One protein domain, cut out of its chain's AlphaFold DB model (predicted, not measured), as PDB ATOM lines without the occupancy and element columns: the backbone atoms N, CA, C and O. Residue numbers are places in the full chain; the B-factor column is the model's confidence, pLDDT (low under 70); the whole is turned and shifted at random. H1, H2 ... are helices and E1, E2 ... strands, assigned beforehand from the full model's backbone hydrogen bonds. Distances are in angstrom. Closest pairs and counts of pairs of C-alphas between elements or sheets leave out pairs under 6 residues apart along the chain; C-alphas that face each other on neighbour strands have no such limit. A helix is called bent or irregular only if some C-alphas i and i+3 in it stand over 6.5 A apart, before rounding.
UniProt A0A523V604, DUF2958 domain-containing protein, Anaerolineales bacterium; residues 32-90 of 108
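This is residues 32 to 90 of the 108 residues of the protein "DUF2958 domain-containing protein" of Anaerolineales bacterium (UniProt A0A523V604). A small, twisted sheet of three strands, E1, E2 and E3, has a short helix at each of two separate places: H1 follows straight on from the end of E3, and H2 lies over E2. The two helices are far from each other, and the long stretch of residues 64 to 82, with no named element, swings from one to the other in a wide arc; residues 65 to 70 of it stick out free. The printed part has 59 residues, with three named strands and then two named helices in the order E1 E2 E3 H1 H2; the sheet runs E1 - E2 - E3, all antiparallel, and the class is mixed, helices and strands. The whole is only just compact, close to loose, with a radius of gyration of the C-alphas of 12.3 A, and the C-alphas span 31 by 29 by 24 A.

The sheet begins with E1, residues 32 to 36, 11.0 A from first to last C-alpha; C-alpha 32 is at (37.215, 48.526, 41.126). E2, residues 41 to 47, measures 17.1 A and E3, residues 51 to 57, measures 17.0 A; they are the longest strands, with 7 residues each. C-alpha 57, where E3 ends, is at (31.266, 40.302, 44.225). H1, residues 58 to 63, measures 8.7 A. H2, residues 83 to 90, is the longest helix by residues and measures 11.3 A; its last C-alpha, that of Gln 90, is at (36.405, 61.178, 48.126). H2 is only just irregular: C-alphas 84 and 87 are 7.0 A apart, and its line is a rough one.

E2 is the inner strand of the sheet, and E1 and E3 are its edge strands. The three form a meander, each strand the antiparallel neighbour of the one before. E1 and E2 are a hairpin, their N-to-C directions at 160 degrees, with N 36 and O 41 within hydrogen-bond range at 2.8 A and N 43 and O 34 at 3.0 A. E2 and E3 are also a hairpin, at 151 degrees, with N 42 and O 56 at 2.8 A and N 46 and O 52 at 2.8 A. The sheet is only just strongly twisted, its C-alphas lying up to 4.1 A off the best plane. H1 is on the sheet, but only just, with 5 pairs of C-alphas within 10 A; it only grazes it, with its residues 58 to 60. The closest C-alphas of E2 and H1 are those of Val 41 and Leu 58, 6.3 A apart. H2 is on the sheet too, with a height over the sheet of 9.7 A. It lies over E2 and runs slantwise to the strands, its line and that of E2 at 45 degrees on the local plane. The closest C-alphas of E2 and H2 are those of Leu 45 and Val 83, 7.7 A apart. H1 and H2 are apart. In H1 every O i to N i+4 pair is within hydrogen-bond range; in H2 2 of 4 are.

The two C-alphas farthest apart are those of Glu 38 and Ala 88, at 32.5 A, and the outline is rounded. The first and last printed C-alphas, those of Val 32 and Gln 90, are 14.5 A apart. The link from H1 to H2 is long, with 19 residues between them, and their C-alphas lie 9 to 19 A from the mean of all C-alphas. The links E1 to E2, E2 to E3 and E3 to H1 are tight, the last with 0 residues between its elements. The printed part has no cut. The mean pLDDT of the printed part is 94.7, with H2 at 91, and no printed residue is under 70.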
ATOM      1  N   VAL A  32      36.788  49.735  41.838       97.62
ATOM      2  CA  VAL A  32      37.215  48.526  41.126       97.62
ATOM      3  C   VAL A  32      38.496  48.801  40.358       97.62
ATOM      4  O   VAL A  32      38.514  49.713  39.530       97.62
ATOM      5  N   THR A  33      39.532  47.998  40.574       97.38
ATOM      6  CA  THR A  33      40.763  47.992  39.767       97.38
ATOM      7  C   THR A  33      40.815  46.808  38.811       97.38
ATOM      8  O   THR A  33      41.368  46.945  37.724       97.38
ATOM      9  N   GLU A  34      40.197  45.681  39.175       96.81
ATOM     10  CA  GLU A  34      40.129  44.471  38.350       96.81
ATOM     11  C   GLU A  34      38.754  43.804  38.431       96.81
ATOM     12  O   GLU A  34      38.008  43.988  39.398       96.81
ATOM     13  N   TRP A  35      38.429  42.998  37.424       96.56
ATOM     14  CA  TRP A  35      37.216  42.194  37.378       96.56
ATOM     15  C   TRP A  35      37.481  40.836  36.737       96.56
ATOM     16  O   TRP A  35      38.072  40.766  35.662       96.56
ATOM     17  N   GLU A  36      36.976  39.783  37.375       95.94
ATOM     18  CA  GLU A  36      36.889  38.443  36.810       95.94
ATOM     19  C   GLU A  36      35.445  38.160  36.362       95.94
ATOM     20  O   GLU A  36      34.573  37.908  37.206       95.94
ATOM     21  N   PRO A  37      35.142  38.228  35.054       93.06
ATOM     22  CA  PRO A  37      33.772  38.140  34.561       93.06
ATOM     23  C   PRO A  37      33.130  36.762  34.765       93.06
ATOM     24  O   PRO A  37      31.921  36.695  34.979       93.06
ATOM     25  N   GLU A  38      33.911  35.683  34.754       94.44
ATOM     26  CA  GLU A  38      33.444  34.303  34.925       94.44
ATOM     27  C   GLU A  38      32.880  34.061  36.326       94.44
ATOM     28  O   GLU A  38      31.890  33.348  36.486       94.44
ATOM     29  N   SER A  39      33.504  34.660  37.342       95.31
ATOM     30  CA  SER A  39      33.083  34.539  38.741       95.31
ATOM     31  C   SER A  39      32.259  35.732  39.230       95.31
ATOM     32  O   SER A  39      31.638  35.660  40.288       95.31
ATOM     33  N   GLY A  40      32.246  36.841  38.482       96.12
ATOM     34  CA  GLY A  40      31.608  38.086  38.904       96.12
ATOM     35  C   GLY A  40      32.323  38.776  40.070       96.12
ATOM     36  O   GLY A  40      31.714  39.612  40.741       96.12
ATOM     37  N   VAL A  41      33.588  38.431  40.331       97.50
ATOM     38  CA  VAL A  41      34.382  38.975  41.439       97.50
ATOM     39  C   VAL A  41      35.167  40.194  40.975       97.50
ATOM     40  O   VAL A  41      35.873  40.161  39.970       97.50
ATOM     41  N   PHE A  42      35.060  41.278  41.729       97.81
ATOM     42  CA  PHE A  42      35.902  42.455  41.603       97.81
ATOM     43  C   PHE A  42      37.058  42.399  42.596       97.81
ATOM     44  O   PHE A  42      36.953  41.797  43.666       97.81
ATOM     45  N   PHE A  43      38.130  43.108  42.263       97.19
ATOM     46  CA  PHE A  43      39.196  43.456  43.192       97.19
ATOM     47  C   PHE A  43      39.397  44.971  43.198       97.19
ATOM     48  O   PHE A  43      39.295  45.625  42.152       97.19
ATOM     49  N   GLY A  44      39.661  45.534  44.375       96.81
ATOM     50  CA  GLY A  44      39.999  46.944  44.519       96.81
ATOM     51  C   GLY A  44      39.814  47.485  45.936       96.81
ATOM     52  O   GLY A  44      39.845  46.737  46.910       96.81
ATOM     53  N   LEU A  45      39.650  48.805  46.052       96.56
ATOM     54  CA  LEU A  45      39.566  49.506  47.335       96.56
ATOM     55  C   LEU A  45      38.117  49.571  47.827       96.56
ATOM     56  O   LEU A  45      37.237  50.041  47.108       96.56
ATOM     57  N   VAL A  46      37.888  49.187  49.074       95.75
ATOM     58  CA  VAL A  46      36.625  49.350  49.791       95.75
ATOM     59  C   VAL A  46      36.821  50.400  50.875       95.75
ATOM     60  O   VAL A  46      37.733  50.302  51.693       95.75
ATOM     61  N   GLU A  47      35.966  51.414  50.882       93.75
ATOM     62  CA  GLU A  47      35.882  52.409  51.945       93.75
ATOM     63  C   GLU A  47      34.516  52.319  52.624       93.75
ATOM     64  O   GLU A  47      33.480  52.532  51.999       93.75
ATOM     65  N   GLY A  48      34.528  52.024  53.919       91.56
ATOM     66  CA  GLY A  48      33.351  52.040  54.781       91.56
ATOM     67  C   GLY A  48      33.775  52.351  56.208       91.56
ATOM     68  O   GLY A  48      34.361  53.399  56.469       91.56
ATOM     69  N   LEU A  49      33.543  51.414  57.130       90.25
ATOM     70  CA  LEU A  49      34.049  51.539  58.504       90.25
ATOM     71  C   LEU A  49      35.587  51.559  58.559       90.25
ATOM     72  O   LEU A  49      36.180  52.299  59.342       90.25
ATOM     73  N   TYR A  50      36.216  50.757  57.701       92.62
ATOM     74  CA  TYR A  50      37.656  50.721  57.487       92.62
ATOM     75  C   TYR A  50      37.945  50.789  55.988       92.62
ATOM     76  O   TYR A  50      37.084  50.479  55.163       92.62
ATOM     77  N   THR A  51      39.157  51.221  55.648       93.19
ATOM     78  CA  THR A  51      39.652  51.203  54.272       93.19
ATOM     79  C   THR A  51      40.451  49.925  54.051       93.19
ATOM     80  O   THR A  51      41.449  49.705  54.738       93.19
ATOM     81  N   GLU A  52      40.044  49.111  53.084       95.25
ATOM     82  CA  GLU A  52      40.679  47.831  52.764       95.25
ATOM     83  C   GLU A  52      40.854  47.673  51.251       95.25
ATOM     84  O   GLU A  52      40.052  48.179  50.471       95.25
ATOM     85  N   PHE A  53      41.908  46.974  50.829       94.94
ATOM     86  CA  PHE A  53      42.073  46.533  49.447       94.94
ATOM     87  C   PHE A  53      41.801  45.030  49.388       94.94
ATOM     88  O   PHE A  53      42.488  44.262  50.060       94.94
ATOM     89  N   GLY A  54      40.794  44.613  48.629       95.06
ATOM     90  CA  GLY A  54      40.281  43.252  48.706       95.06
ATOM     91  C   GLY A  54      39.308  42.900  47.591       95.06
ATOM     92  O   GLY A  54      39.110  43.658  46.639       95.06
ATOM     93  N   THR A  55      38.723  41.710  47.709       96.50
ATOM     94  CA  THR A  55      37.745  41.193  46.743       96.50
ATOM     95  C   THR A  55      36.317  41.434  47.215       96.50
ATOM     96  O   THR A  55      36.046  41.433  48.414       96.50
ATOM     97  N   PHE A  56      35.405  41.653  46.272       97.25
ATOM     98  CA  PHE A  56      33.967  41.791  46.515       97.25
ATOM     99  C   PHE A  56      33.198  41.385  45.256       97.25
ATOM    100  O   PHE A  56      33.692  41.575  44.145       97.25
ATOM    101  N   SER A  57      32.002  40.812  45.389       97.00
ATOM    102  CA  SER A  57      31.266  40.302  44.225       97.00
ATOM    103  C   SER A  57      30.219  41.282  43.691       97.00
ATOM    104  O   SER A  57      29.587  42.038  44.432       97.00
ATOM    105  N   LEU A  58      29.981  41.236  42.378       97.19
ATOM    106  CA  LEU A  58      28.867  41.952  41.754       97.19
ATOM    107  C   LEU A  58      27.522  41.516  42.345       97.19
ATOM    108  O   LEU A  58      26.650  42.358  42.545       97.19
ATOM    109  N   GLN A  59      27.365  40.223  42.644       97.44
ATOM    110  CA  GLN A  59      26.143  39.692  43.238       97.44
ATOM    111  C   GLN A  59      25.850  40.360  44.587       97.44
ATOM    112  O   GLN A  59      24.783  40.958  44.739       97.44
ATOM    113  N   GLU A  60      26.811  40.353  45.518       96.31
ATOM    114  CA  GLU A  60      26.661  40.997  46.829       96.31
ATOM    115  C   GLU A  60      26.330  42.482  46.689       96.31
ATOM    116  O   GLU A  60      25.415  42.963  47.351       96.31
ATOM    117  N   LEU A  61      26.996  43.207  45.779       97.38
ATOM    118  CA  LEU A  61      26.679  44.616  45.527       97.38
ATOM    119  C   LEU A  61      25.237  44.812  45.029       97.38
ATOM    120  O   LEU A  61      24.560  45.749  45.452       97.38
ATOM    121  N   THR A  62      24.736  43.942  44.148       96.88
ATOM    122  CA  THR A  62      23.362  44.053  43.620       96.88
ATOM    123  C   THR A  62      22.280  43.678  44.637       96.88
ATOM    124  O   THR A  62      21.164  44.216  44.595       96.88
ATOM    125  N   GLU A  63      22.593  42.780  45.567       97.81
ATOM    126  CA  GLU A  63      21.690  42.322  46.626       97.81
ATOM    127  C   GLU A  63      21.728  43.238  47.855       97.81
ATOM    128  O   GLU A  63      20.702  43.410  48.516       97.81
ATOM    129  N   ALA A  64      22.862  43.899  48.108       96.62
ATOM    130  CA  ALA A  64      23.058  44.797  49.235       96.62
ATOM    131  C   ALA A  64      22.018  45.922  49.275       96.62
ATOM    132  O   ALA A  64      21.642  46.527  48.261       96.62
ATOM    133  N   ARG A  65      21.550  46.208  50.490       97.25
ATOM    134  CA  ARG A  65      20.636  47.305  50.798       97.25
ATOM    135  C   ARG A  65      21.179  48.082  51.981       97.25
ATOM    136  O   ARG A  65      21.600  47.474  52.964       97.25
ATOM    137  N   GLY A  66      21.162  49.405  51.881       94.31
ATOM    138  CA  GLY A  66      21.480  50.259  53.015       94.31
ATOM    139  C   GLY A  66      20.328  50.361  54.023       94.31
ATOM    140  O   GLY A  66      19.269  49.748  53.835       94.31
ATOM    141  N   PRO A  67      20.519  51.129  55.112       95.81
ATOM    142  CA  PRO A  67      19.545  51.281  56.194       95.81
ATOM    143  C   PRO A  67      18.161  51.778  55.757       95.81
ATOM    144  O   PRO A  67      17.177  51.520  56.448       95.81
ATOM    145  N   TRP A  68      18.065  52.482  54.628       96.19
ATOM    146  CA  TRP A  68      16.805  52.974  54.064       96.19
ATOM    147  C   TRP A  68      16.312  52.126  52.889       96.19
ATOM    148  O   TRP A  68      15.393  52.517  52.171       96.19
ATOM    149  N   GLY A  69      16.898  50.946  52.688       96.50
ATOM    150  CA  GLY A  69      16.529  50.031  51.614       96.50
ATOM    151  C   GLY A  69      17.020  50.472  50.235       96.50
ATOM    152  O   GLY A  69      16.587  49.895  49.233       96.50
ATOM    153  N   MET A  70      17.909  51.469  50.151       96.50
ATOM    154  CA  MET A  70      18.479  51.897  48.873       96.50
ATOM    155  C   MET A  70      19.488  50.865  48.372       96.50
ATOM    156  O   MET A  70      20.140  50.162  49.148       96.50
ATOM    157  N   ARG A  71      19.577  50.732  47.048       97.19
ATOM    158  CA  ARG A  71      20.532  49.826  46.403       97.19
ATOM    159  C   ARG A  71      21.894  50.499  46.303       97.19
ATOM    160  O   ARG A  71      21.978  51.723  46.273       97.19
ATOM    161  N   VAL A  72      22.940  49.692  46.172       96.88
ATOM    162  CA  VAL A  72      24.232  50.186  45.695       96.88
ATOM    163  C   VAL A  72      24.065  50.732  44.275       96.88
ATOM    164  O   VAL A  72      23.444  50.098  43.420       96.88
ATOM    165  N   GLU A  73      24.643  51.901  44.021       95.75
ATOM    166  CA  GLU A  73      24.639  52.560  42.720       95.75
ATOM    167  C   GLU A  73      26.037  52.585  42.106       95.75
ATOM    168  O   GLU A  73      27.051  52.569  42.805       95.75
ATOM    169  N   ARG A  74      26.092  52.645  40.773       94.75
ATOM    170  CA  ARG A  74      27.325  52.888  40.024       94.75
ATOM    171  C   ARG A  74      27.430  54.371  39.693       94.75
ATOM    172  O   ARG A  74      26.543  54.920  39.048       94.75
ATOM    173  N   ASP A  75      28.562  54.979  40.018       93.81
ATOM    174  CA  ASP A  75      28.875  56.341  39.587       93.81
ATOM    175  C   ASP A  75      29.240  56.332  38.090       93.81
ATOM    176  O   ASP A  75      30.309  55.865  37.685       93.81
ATOM    177  N   LEU A  76      28.321  56.808  37.244       90.88
ATOM    178  CA  LEU A  76      28.506  56.876  35.788       90.88
ATOM    179  C   LEU A  76      29.448  58.005  35.351       90.88
ATOM    180  O   LEU A  76      29.888  58.025  34.200       90.88
ATOM    181  N   HIS A  77      29.763  58.934  36.253       87.81
ATOM    182  CA  HIS A  77      30.619  60.081  35.980       87.81
ATOM    183  C   HIS A  77      32.027  59.915  36.551       87.81
ATOM    184  O   HIS A  77      32.917  60.695  36.205       87.81
ATOM    185  N   PHE A  78      32.257  58.884  37.367       90.75
ATOM    186  CA  PHE A  78      33.581  58.520  37.842       90.75
ATOM    187  C   PHE A  78      34.558  58.364  36.671       90.75
ATOM    188  O   PHE A  78      34.301  57.654  35.693       90.75
ATOM    189  N   ARG A  79      35.702  59.043  36.773       91.25
ATOM    190  CA  ARG A  79      36.810  58.877  35.832       91.25
ATOM    191  C   ARG A  79      37.854  57.962  36.436       91.25
ATOM    192  O   ARG A  79      38.104  58.073  37.637       91.25
ATOM    193  N   PRO A  80      38.509  57.123  35.613       94.25
ATOM    194  CA  PRO A  80      39.633  56.343  36.084       94.25
ATOM    195  C   PRO A  80      40.625  57.211  36.852       94.25
ATOM    196  O   PRO A  80      41.159  58.182  36.317       94.25
ATOM    197  N   THR A  81      40.842  56.850  38.109       94.75
ATOM    198  CA  THR A  81      41.640  57.611  39.072       94.75
ATOM    199  C   THR A  81      42.627  56.660  39.727       94.75
ATOM    200  O   THR A  81      42.294  55.506  39.999       94.75
ATOM    201  N   ARG A  82      43.859  57.116  39.956       95.62
ATOM    202  CA  ARG A  82      44.877  56.294  40.620       95.62
ATOM    203  C   ARG A  82      44.484  56.022  42.064       95.62
ATOM    204  O   ARG A  82      43.972  56.924  42.727       95.62
ATOM    205  N   VAL A  83      44.751  54.818  42.566       95.12
ATOM    206  CA  VAL A  83      44.371  54.426  43.934       95.12
ATOM    207  C   VAL A  83      44.880  55.430  44.972       95.12
ATOM    208  O   VAL A  83      44.115  55.843  45.845       95.12
ATOM    209  N   ARG A  84      46.118  55.927  44.841       94.88
ATOM    210  CA  ARG A  84      46.672  56.930  45.773       94.88
ATOM    211  C   ARG A  84      45.913  58.268  45.793       94.88
ATOM    212  O   ARG A  84      46.040  59.029  46.750       94.88
ATOM    213  N   GLU A  85      45.156  58.580  44.743       94.56
ATOM    214  CA  GLU A  85      44.394  59.827  44.587       94.56
ATOM    215  C   GLU A  85      42.935  59.685  45.054       94.56
ATOM    216  O   GLU A  85      42.274  60.693  45.315       94.56
ATOM    217  N   LEU A  86      42.436  58.457  45.252       92.56
ATOM    218  CA  LEU A  86      41.036  58.192  45.610       92.56
ATOM    219  C   LEU A  86      40.614  58.849  46.924       92.56
ATOM    220  O   LEU A  86      39.520  59.396  47.019       92.56
ATOM    221  N   LYS A  87      41.501  58.887  47.923       88.06
ATOM    222  CA  LYS A  87      41.198  59.552  49.199       88.06
ATOM    223  C   LYS A  87      40.993  61.060  49.029       88.06
ATOM    224  O   LYS A  87      40.237  61.670  49.782       88.06
ATOM    225  N   ALA A  88      41.709  61.688  48.095       88.81
ATOM    226  CA  ALA A  88      41.505  63.099  47.774       88.81
ATOM    227  C   ALA A  88      40.189  63.284  47.010       88.81
ATOM    228  O   ALA A  88      39.374  64.100  47.429       88.81
ATOM    229  N   TYR A  89      39.948  62.444  45.997       87.94
ATOM    230  CA  TYR A  89      38.684  62.396  45.261       87.94
ATOM    231  C   TYR A  89      37.477  62.291  46.204       87.94
ATOM    232  O   TYR A  89      36.532  63.056  46.077       87.94
ATOM    233  N   GLN A  90      37.517  61.402  47.197       82.56
ATOM    234  CA  GLN A  90      36.405  61.178  48.126       82.56
ATOM    235  C   GLN A  90      36.150  62.340  49.081       82.56
ATOM    236  O   GLN A  90      34.998  62.633  49.382       82.56
TER     237      GLN A  90